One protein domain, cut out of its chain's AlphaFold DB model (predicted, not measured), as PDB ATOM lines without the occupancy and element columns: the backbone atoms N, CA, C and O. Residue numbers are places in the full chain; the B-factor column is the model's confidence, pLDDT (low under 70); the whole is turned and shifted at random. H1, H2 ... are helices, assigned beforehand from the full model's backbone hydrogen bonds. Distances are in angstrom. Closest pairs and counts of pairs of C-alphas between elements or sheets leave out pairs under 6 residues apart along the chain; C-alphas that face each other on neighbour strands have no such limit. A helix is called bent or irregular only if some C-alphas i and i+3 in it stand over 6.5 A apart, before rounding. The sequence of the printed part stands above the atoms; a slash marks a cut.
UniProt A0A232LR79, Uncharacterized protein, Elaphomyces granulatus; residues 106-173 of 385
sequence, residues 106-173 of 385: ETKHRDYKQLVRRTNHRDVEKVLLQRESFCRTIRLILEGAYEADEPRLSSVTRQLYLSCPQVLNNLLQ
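Overview. This is residues 106 to 173 of the 385 residues of an uncharacterized protein of Elaphomyces granulatus (UniProt A0A232LR79). A loose, open hook of helices is built along one long helix, H2: H1 stands steeply to it at its first end, H3 crosses its last end about perpendicular, and H4 folds back from the end of H3 toward the middle of H2. Residues 162 to 167, at the turn from H3 to H4, stick out from the rest. The printed part has 68 residues with four named helices, in the order H1, H2, H3, H4, and no named strand; the class is all helix. The whole is loose, with a radius of gyration of the C-alphas of 14.1 A, and only just elongated, spanning 37 by 24 by 22 A.

Arrangement. H1, residues 106 to 116, touches H2, residues 124 to 142, which takes part with residues 124 to 128 alone. Their closest C-alphas are those of Val 116 and Val 124, 6.6 A apart. They run opposite ways at a steep tilt of 69 degrees, only just short of about perpendicular. With residues 138 to 142 alone, H2 touches H3, residues 151 to 163, which takes part with residues 153 to 158 alone; the closest C-alphas are those of Ile 141 and Ser 154, 5.5 A apart. The lines of H2 and H3 stand at 86 degrees, about perpendicular. H4, residues 165 to 171, is close to H2 but not clearly touching, with the C-alphas of Cys 135 and Leu 171 closest at 7.0 A; the two run opposite ways at a shallow tilt of 31 degrees. H4 is also close to H3 but not clearly touching, with the C-alphas of Tyr 161 and Leu 168 closest at 6.3 A. Their lines stand at 73 degrees, only just about perpendicular. H1 is apart from H3 and from H4. In H2, H3 and H4 every O i to N i+4 pair is within hydrogen-bond range; in H1 it is 5 of 7.

Along the chain. H1 begins at C-alpha 106, (-25.300, -20.612, 9.348), and measures 14.9 A from first to last C-alpha. It is irregular, but only just: C-alphas 107 and 110 are 6.9 A apart. H2, the longest helix with 19 residues, runs 27.5 A from C-alpha 124 at (-16.908, -10.725, 19.488). H3, 13 residues, measures 18.2 A. H4, 7 residues, measures 9.9 A and ends at C-alpha 171, (-9.969, -28.237, 19.126).

Size, cuts and confidence. The two C-alphas farthest apart are those of Arg 117 and Ala 148, 38.9 A. The printed part has no cut. The link from H3 to H4 is tight, those from H1 to H2 and from H2 to H3 are short, and no link is long. The mean pLDDT of the printed part is 79.7; residues 106 to 111, 166, 170 and 172 to 173 are under 70.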
ATOM      1  N   GLU A 106     -24.134 -20.057   8.650       60.97
ATOM      2  CA  GLU A 106     -25.300 -20.612   9.348       60.97
ATOM      3  C   GLU A 106     -24.970 -21.929  10.061       60.97
ATOM      4  O   GLU A 106     -25.392 -22.152  11.194       60.97
ATOM      5  N   THR A 107     -24.115 -22.749   9.449       56.62
ATOM      6  CA  THR A 107     -23.588 -23.987  10.044       56.62
ATOM      7  C   THR A 107     -22.778 -23.689  11.313       56.62
ATOM      8  O   THR A 107     -22.911 -24.381  12.318       56.62
ATOM      9  N   LYS A 108     -21.980 -22.613  11.297       64.38
ATOM     10  CA  LYS A 108     -21.148 -22.179  12.433       64.38
ATOM     11  C   LYS A 108     -21.885 -21.315  13.448       64.38
ATOM     12  O   LYS A 108     -21.379 -21.085  14.543       64.38
ATOM     13  N   HIS A 109     -23.076 -20.831  13.115       69.19
ATOM     14  CA  HIS A 109     -23.837 -19.905  13.948       69.19
ATOM     15  C   HIS A 109     -24.157 -20.490  15.335       69.19
ATOM     16  O   HIS A 109     -24.110 -19.765  16.331       69.19
ATOM     17  N   ARG A 110     -24.421 -21.803  15.434       65.00
ATOM     18  CA  ARG A 110     -24.633 -22.487  16.722       65.00
ATOM     19  C   ARG A 110     -23.357 -22.525  17.569       65.00
ATOM     20  O   ARG A 110     -23.396 -22.140  18.740       65.00
ATOM     21  N   ASP A 111     -22.238 -22.920  16.972       68.38
ATOM     22  CA  ASP A 111     -20.940 -22.998  17.653       68.38
ATOM     23  C   ASP A 111     -20.486 -21.613  18.113       68.38
ATOM     24  O   ASP A 111     -20.033 -21.425  19.245       68.38
ATOM     25  N   TYR A 112     -20.696 -20.607  17.261       75.31
ATOM     26  CA  TYR A 112     -20.419 -19.218  17.585       75.31
ATOM     27  C   TYR A 112     -21.317 -18.731  18.715       75.31
ATOM     28  O   TYR A 112     -20.781 -18.173  19.660       75.31
ATOM     29  N   LYS A 113     -22.627 -19.020  18.742       74.12
ATOM     30  CA  LYS A 113     -23.486 -18.679  19.896       74.12
ATOM     31  C   LYS A 113     -22.949 -19.244  21.213       74.12
ATOM     32  O   LYS A 113     -22.907 -18.522  22.210       74.12
ATOM     33  N   GLN A 114     -22.529 -20.509  21.232       70.19
ATOM     34  CA  GLN A 114     -21.958 -21.120  22.436       70.19
ATOM     35  C   GLN A 114     -20.626 -20.468  22.824       70.19
ATOM     36  O   GLN A 114     -20.347 -20.280  24.009       70.19
ATOM     37  N   LEU A 115     -19.817 -20.096  21.835       74.25
ATOM     38  CA  LEU A 115     -18.546 -19.429  22.049       74.25
ATOM     39  C   LEU A 115     -18.718 -17.992  22.547       74.25
ATOM     40  O   LEU A 115     -18.060 -17.620  23.513       74.25
ATOM     41  N   VAL A 116     -19.642 -17.216  21.970       79.06
ATOM     42  CA  VAL A 116     -19.962 -15.844  22.391       79.06
ATOM     43  C   VAL A 116     -20.341 -15.813  23.868       79.06
ATOM     44  O   VAL A 116     -19.846 -14.950  24.585       79.06
ATOM     45  N   ARG A 117     -21.120 -16.792  24.357       77.88
ATOM     46  CA  ARG A 117     -21.474 -16.925  25.788       77.88
ATOM     47  C   ARG A 117     -20.265 -17.053  26.723       77.88
ATOM     48  O   ARG A 117     -20.399 -16.809  27.913       77.88
ATOM     49  N   ARG A 118     -19.109 -17.482  26.208       75.88
ATOM     50  CA  ARG A 118     -17.855 -17.644  26.965       75.88
ATOM     51  C   ARG A 118     -16.888 -16.475  26.775       75.88
ATOM     52  O   ARG A 118     -15.813 -16.480  27.366       75.88
ATOM     53  N   THR A 119     -17.232 -15.506  25.929       79.75
ATOM     54  CA  THR A 119     -16.440 -14.286  25.740       79.75
ATOM     55  C   THR A 119     -16.898 -13.195  26.700       79.75
ATOM     56  O   THR A 119     -17.999 -13.241  27.235       79.75
ATOM     57  N   ASN A 120     -16.082 -12.159  26.868       84.00
ATOM     58  CA  ASN A 120     -16.460 -10.935  27.578       84.00
ATOM     59  C   ASN A 120     -17.405 -10.022  26.763       84.00
ATOM     60  O   ASN A 120     -17.588  -8.864  27.127       84.00
ATOM     61  N   HIS A 121     -17.956 -10.515  25.647       81.56
ATOM     62  CA  HIS A 121     -18.839  -9.798  24.722       81.56
ATOM     63  C   HIS A 121     -18.253  -8.520  24.097       81.56
ATOM     64  O   HIS A 121     -18.981  -7.739  23.486       81.56
ATOM     65  N   ARG A 122     -16.934  -8.323  24.189       82.69
ATOM     66  CA  ARG A 122     -16.212  -7.228  23.538       82.69
ATOM     67  C   ARG A 122     -15.537  -7.748  22.274       82.69
ATOM     68  O   ARG A 122     -14.894  -8.792  22.315       82.69
ATOM     69  N   ASP A 123     -15.691  -7.027  21.164       82.88
ATOM     70  CA  ASP A 123     -15.083  -7.359  19.865       82.88
ATOM     71  C   ASP A 123     -15.295  -8.831  19.462       82.88
ATOM     72  O   ASP A 123     -14.379  -9.529  19.025       82.88
ATOM     73  N   VAL A 124     -16.528  -9.314  19.647       80.50
ATOM     74  CA  VAL A 124     -16.908 -10.725  19.488       80.50
ATOM     75  C   VAL A 124     -16.478 -11.278  18.132       80.50
ATOM     76  O   VAL A 124     -15.891 -12.353  18.066       80.50
ATOM     77  N   GLU A 125     -16.704 -10.522  17.060       79.94
ATOM     78  CA  GLU A 125     -16.304 -10.903  15.704       79.94
ATOM     79  C   GLU A 125     -14.803 -11.197  15.607       79.94
ATOM     80  O   GLU A 125     -14.406 -12.251  15.111       79.94
ATOM     81  N   LYS A 126     -13.961 -10.318  16.162       81.81
ATOM     82  CA  LYS A 126     -12.507 -10.495  16.170       81.81
ATOM     83  C   LYS A 126     -12.110 -11.770  16.908       81.81
ATOM     84  O   LYS A 126     -11.276 -12.520  16.408       81.81
ATOM     85  N   VAL A 127     -12.711 -12.037  18.066       80.44
ATOM     86  CA  VAL A 127     -12.423 -13.240  18.867       80.44
ATOM     87  C   VAL A 127     -12.814 -14.514  18.112       80.44
ATOM     88  O   VAL A 127     -12.050 -15.482  18.092       80.44
ATOM     89  N   LEU A 128     -13.979 -14.514  17.458       81.56
ATOM     90  CA  LEU A 128     -14.448 -15.641  16.650       81.56
ATOM     91  C   LEU A 128     -13.522 -15.892  15.448       81.56
ATOM     92  O   LEU A 128     -13.080 -17.024  15.244       81.56
ATOM     93  N   LEU A 129     -13.166 -14.839  14.706       81.62
ATOM     94  CA  LEU A 129     -12.273 -14.926  13.546       81.62
ATOM     95  C   LEU A 129     -10.853 -15.361  13.928       81.62
ATOM     96  O   LEU A 129     -10.251 -16.173  13.229       81.62
ATOM     97  N   GLN A 130     -10.317 -14.873  15.051       82.00
ATOM     98  CA  GLN A 130      -9.001 -15.286  15.546       82.00
ATOM     99  C   GLN A 130      -8.971 -16.769  15.908       82.00
ATOM    100  O   GLN A 130      -8.022 -17.467  15.554       82.00
ATOM    101  N   ARG A 131     -10.021 -17.269  16.567       81.38
ATOM    102  CA  ARG A 131     -10.133 -18.695  16.881       81.38
ATOM    103  C   ARG A 131     -10.228 -19.543  15.616       81.38
ATOM    104  O   ARG A 131      -9.562 -20.568  15.525       81.38
ATOM    105  N   GLU A 132     -11.031 -19.119  14.646       80.81
ATOM    106  CA  GLU A 132     -11.167 -19.813  13.365       80.81
ATOM    107  C   GLU A 132      -9.826 -19.878  12.622       80.81
ATOM    108  O   GLU A 132      -9.401 -20.952  12.197       80.81
ATOM    109  N   SER A 133      -9.135 -18.739  12.528       83.19
ATOM    110  CA  SER A 133      -7.807 -18.634  11.919       83.19
ATOM    111  C   SER A 133      -6.804 -19.559  12.605       83.19
ATOM    112  O   SER A 133      -6.092 -20.313  11.940       83.19
ATOM    113  N   PHE A 134      -6.805 -19.589  13.938       85.44
ATOM    114  CA  PHE A 134      -5.945 -20.468  14.721       85.44
ATOM    115  C   PHE A 134      -6.219 -21.953  14.441       85.44
ATOM    116  O   PHE A 134      -5.299 -22.697  14.095       85.44
ATOM    117  N   CYS A 135      -7.483 -22.383  14.507       83.25
ATOM    118  CA  CYS A 135      -7.871 -23.763  14.205       83.25
ATOM    119  C   CYS A 135      -7.506 -24.155  12.763       83.25
ATOM    120  O   CYS A 135      -6.992 -25.249  12.530       83.25
ATOM    121  N   ARG A 136      -7.736 -23.262  11.790       83.38
ATOM    122  CA  ARG A 136      -7.382 -23.493  10.382       83.38
ATOM    123  C   ARG A 136      -5.873 -23.624  10.192       83.38
ATOM    124  O   ARG A 136      -5.441 -24.533   9.494       83.38
ATOM    125  N   THR A 137      -5.098 -22.763  10.841       86.50
ATOM    126  CA  THR A 137      -3.630 -22.780  10.787       86.50
ATOM    127  C   THR A 137      -3.079 -24.101  11.318       86.50
ATOM    128  O   THR A 137      -2.272 -24.733  10.645       86.50
ATOM    129  N   ILE A 138      -3.571 -24.588  12.463       85.50
ATOM    130  CA  ILE A 138      -3.138 -25.885  13.006       85.50
ATOM    131  C   ILE A 138      -3.463 -27.032  12.041       85.50
ATOM    132  O   ILE A 138      -2.622 -27.906  11.846       85.50
ATOM    133  N   ARG A 139      -4.649 -27.039  11.411       85.25
ATOM    134  CA  ARG A 139      -4.985 -28.071  10.411       85.25
ATOM    135  C   ARG A 139      -4.014 -28.060   9.237       85.25
ATOM    136  O   ARG A 139      -3.485 -29.108   8.901       85.25
ATOM    137  N   LEU A 140      -3.733 -26.885   8.675       85.12
ATOM    138  CA  LEU A 140      -2.791 -26.743   7.563       85.12
ATOM    139  C   LEU A 140      -1.379 -27.223   7.937       85.12
ATOM    140  O   LEU A 140      -0.719 -27.876   7.136       85.12
ATOM    141  N   ILE A 141      -0.930 -26.954   9.167       86.62
ATOM    142  CA  ILE A 141       0.348 -27.468   9.683       86.62
ATOM    143  C   ILE A 141       0.332 -29.005   9.752       86.62
ATOM    144  O   ILE A 141       1.280 -29.650   9.307       86.62
ATOM    145  N   LEU A 142      -0.743 -29.610  10.270       84.06
ATOM    146  CA  LEU A 142      -0.878 -31.071  10.338       84.06
ATOM    147  C   LEU A 142      -0.948 -31.719   8.947       84.06
ATOM    148  O   LEU A 142      -0.346 -32.772   8.746       84.06
ATOM    149  N   GLU A 143      -1.608 -31.062   7.991       84.06
ATOM    150  CA  GLU A 143      -1.699 -31.453   6.574       84.06
ATOM    151  C   GLU A 143      -0.373 -31.268   5.808       84.06
ATOM    152  O   GLU A 143      -0.266 -31.686   4.660       84.06
ATOM    153  N   GLY A 144       0.657 -30.685   6.436       83.00
ATOM    154  CA  GLY A 144       1.991 -30.524   5.851       83.00
ATOM    155  C   GLY A 144       2.165 -29.291   4.967       83.00
ATOM    156  O   GLY A 144       3.200 -29.150   4.323       83.00
ATOM    157  N   ALA A 145       1.210 -28.356   4.971       85.56
ATOM    158  CA  ALA A 145       1.281 -27.142   4.152       85.56
ATOM    159  C   ALA A 145       2.494 -26.247   4.479       85.56
ATOM    160  O   ALA A 145       2.924 -25.476   3.630       85.56
ATOM    161  N   TYR A 146       3.044 -26.362   5.693       88.25
ATOM    162  CA  TYR A 146       4.176 -25.569   6.187       88.25
ATOM    163  C   TYR A 146       5.435 -26.409   6.440       88.25
ATOM    164  O   TYR A 146       6.330 -25.988   7.167       88.25
ATOM    165  N   GLU A 147       5.521 -27.617   5.884       84.50
ATOM    166  CA  GLU A 147       6.640 -28.522   6.160       84.50
ATOM    167  C   GLU A 147       7.973 -28.030   5.573       84.50
ATOM    168  O   GLU A 147       9.020 -28.249   6.177       84.50
ATOM    169  N   ALA A 148       7.928 -27.319   4.441       83.81
ATOM    170  CA  ALA A 148       9.103 -26.721   3.807       83.81
ATOM    171  C   ALA A 148       9.532 -25.399   4.469       83.81
ATOM    172  O   ALA A 148      10.723 -25.183   4.686       83.81
ATOM    173  N   ASP A 149       8.565 -24.543   4.812       89.19
ATOM    174  CA  ASP A 149       8.831 -23.203   5.347       89.19
ATOM    175  C   ASP A 149       9.102 -23.225   6.862       89.19
ATOM    176  O   ASP A 149       9.976 -22.518   7.355       89.19
ATOM    177  N   GLU A 150       8.379 -24.068   7.608       88.88
ATOM    178  CA  GLU A 150       8.424 -24.154   9.073       88.88
ATOM    179  C   GLU A 150       8.520 -25.622   9.554       88.88
ATOM    180  O   GLU A 150       7.610 -26.156  10.213       88.88
ATOM    181  N   PRO A 151       9.644 -26.313   9.271       88.50
ATOM    182  CA  PRO A 151       9.805 -27.740   9.566       88.50
ATOM    183  C   PRO A 151       9.779 -28.038  11.070       88.50
ATOM    184  O   PRO A 151       9.239 -29.055  11.515       88.50
ATOM    185  N   ARG A 152      10.328 -27.130  11.889       91.44
ATOM    186  CA  ARG A 152      10.365 -27.288  13.349       91.44
ATOM    187  C   ARG A 152       8.966 -27.203  13.956       91.44
ATOM    188  O   ARG A 152       8.626 -28.033  14.796       91.44
ATOM    189  N   LEU A 153       8.166 -26.221  13.537       87.25
ATOM    190  CA  LEU A 153       6.800 -26.047  14.028       87.25
ATOM    191  C   LEU A 153       5.928 -27.235  13.611       87.25
ATOM    192  O   LEU A 153       5.262 -27.825  14.456       87.25
ATOM    193  N   SER A 154       6.023 -27.646  12.345       89.19
ATOM    194  CA  SER A 154       5.298 -28.802  11.808       89.19
ATOM    195  C   SER A 154       5.610 -30.091  12.569       89.19
ATOM    196  O   SER A 154       4.697 -30.824  12.957       89.19
ATOM    197  N   SER A 155       6.889 -30.337  12.874       88.12
ATOM    198  CA  SER A 155       7.319 -31.492  13.670       88.12
ATOM    199  C   SER A 155       6.750 -31.467  15.094       88.12
ATOM    200  O   SER A 155       6.137 -32.441  15.537       88.12
ATOM    201  N   VAL A 156       6.858 -30.332  15.796       90.88
ATOM    202  CA  VAL A 156       6.347 -30.192  17.171       90.88
ATOM    203  C   VAL A 156       4.825 -30.318  17.222       90.88
ATOM    204  O   VAL A 156       4.295 -31.001  18.096       90.88
ATOM    205  N   THR A 157       4.095 -29.708  16.285       85.94
ATOM    206  CA  THR A 157       2.630 -29.805  16.231       85.94
ATOM    207  C   THR A 157       2.169 -31.234  15.937       85.94
ATOM    208  O   THR A 157       1.223 -31.705  16.571       85.94
ATOM    209  N   ARG A 158       2.864 -31.969  15.059       85.44
ATOM    210  CA  ARG A 158       2.598 -33.401  14.839       85.44
ATOM    211  C   ARG A 158       2.920 -34.238  16.075       85.44
ATOM    212  O   ARG A 158       2.128 -35.098  16.444       85.44
ATOM    213  N   GLN A 159       4.023 -33.965  16.768       87.88
ATOM    214  CA  GLN A 159       4.366 -34.660  18.011       87.88
ATOM    215  C   GLN A 159       3.325 -34.410  19.113       87.88
ATOM    216  O   GLN A 159       2.947 -35.337  19.834       87.88
ATOM    217  N   LEU A 160       2.822 -33.177  19.214       84.69
ATOM    218  CA  LEU A 160       1.728 -32.805  20.110       84.69
ATOM    219  C   LEU A 160       0.442 -33.566  19.753       84.69
ATOM    220  O   LEU A 160      -0.234 -34.072  20.645       84.69
ATOM    221  N   TYR A 161       0.136 -33.702  18.459       82.38
ATOM    222  CA  TYR A 161      -0.994 -34.498  17.974       82.38
ATOM    223  C   TYR A 161      -0.878 -35.974  18.345       82.38
ATOM    224  O   TYR A 161      -1.836 -36.546  18.858       82.38
ATOM    225  N   LEU A 162       0.302 -36.568  18.175       78.75
ATOM    226  CA  LEU A 162       0.550 -37.960  18.552       78.75
ATOM    227  C   LEU A 162       0.481 -38.175  20.070       78.75
ATOM    228  O   LEU A 162      -0.009 -39.203  20.529       78.75
ATOM    229  N   SER A 163       0.938 -37.195  20.850       82.38
ATOM    230  CA  SER A 163       0.982 -37.279  22.314       82.38
ATOM    231  C   SER A 163      -0.375 -36.984  22.964       82.38
ATOM    232  O   SER A 163      -0.682 -37.507  24.034       82.38
ATOM    233  N   CYS A 164      -1.195 -36.128  22.349       77.62
ATOM    234  CA  CYS A 164      -2.465 -35.639  22.892       77.62
ATOM    235  C   CYS A 164      -3.553 -35.529  21.800       77.62
ATOM    236  O   CYS A 164      -4.100 -34.441  21.576       77.62
ATOM    237  N   PRO A 165      -3.940 -36.644  21.148       74.75
ATOM    238  CA  PRO A 165      -4.855 -36.610  20.006       74.75
ATOM    239  C   PRO A 165      -6.246 -36.097  20.389       74.75
ATOM    240  O   PRO A 165      -6.879 -35.383  19.623       74.75
ATOM    241  N   GLN A 166      -6.715 -36.385  21.605       66.75
ATOM    242  CA  GLN A 166      -8.052 -35.982  22.061       66.75
ATOM    243  C   GLN A 166      -8.207 -34.461  22.194       66.75
ATOM    244  O   GLN A 166      -9.255 -33.913  21.858       66.75
ATOM    245  N   VAL A 167      -7.166 -33.755  22.645       72.50
ATOM    246  CA  VAL A 167      -7.199 -32.289  22.800       72.50
ATOM    247  C   VAL A 167      -7.275 -31.618  21.434       72.50
ATOM    248  O   VAL A 167      -8.097 -30.728  21.224       72.50
ATOM    249  N   LEU A 168      -6.460 -32.085  20.487       73.19
ATOM    250  CA  LEU A 168      -6.439 -31.550  19.132       73.19
ATOM    251  C   LEU A 168      -7.674 -31.961  18.334       73.19
ATOM    252  O   LEU A 168      -8.231 -31.115  17.654       73.19
ATOM    253  N   ASN A 169      -8.195 -33.176  18.487       71.88
ATOM    254  CA  ASN A 169      -9.454 -33.573  17.852       71.88
ATOM    255  C   ASN A 169     -10.641 -32.745  18.363       71.88
ATOM    256  O   ASN A 169     -11.495 -32.349  17.575       71.88
ATOM    257  N   ASN A 170     -10.667 -32.408  19.655       68.25
ATOM    258  CA  ASN A 170     -11.682 -31.517  20.222       68.25
ATOM    259  C   ASN A 170     -11.509 -30.054  19.781       68.25
ATOM    260  O   ASN A 170     -12.493 -29.338  19.614       68.25
ATOM    261  N   LEU A 171     -10.272 -29.595  19.586       70.56
ATOM    262  CA  LEU A 171      -9.969 -28.237  19.126       70.56
ATOM    263  C   LEU A 171     -10.202 -28.060  17.616       70.56
ATOM    264  O   LEU A 171     -10.616 -26.991  17.168       70.56
ATOM    265  N   LEU A 172      -9.909 -29.102  16.840       69.88
ATOM    266  CA  LEU A 172      -9.928 -29.125  15.382       69.88
ATOM    267  C   LEU A 172     -11.160 -29.823  14.826       69.88
ATOM    268  O   LEU A 172     -11.153 -30.072  13.618       69.88
ATOM    269  N   GLN A 173     -12.171 -30.123  15.659       60.50
ATOM    270  CA  GLN A 173     -13.394 -30.847  15.285       60.50
ATOM    271  C   GLN A 173     -13.766 -30.543  13.836       60.50
ATOM    272  O   GLN A 173     -13.942 -29.362  13.510       60.50
TER     273      GLN A 173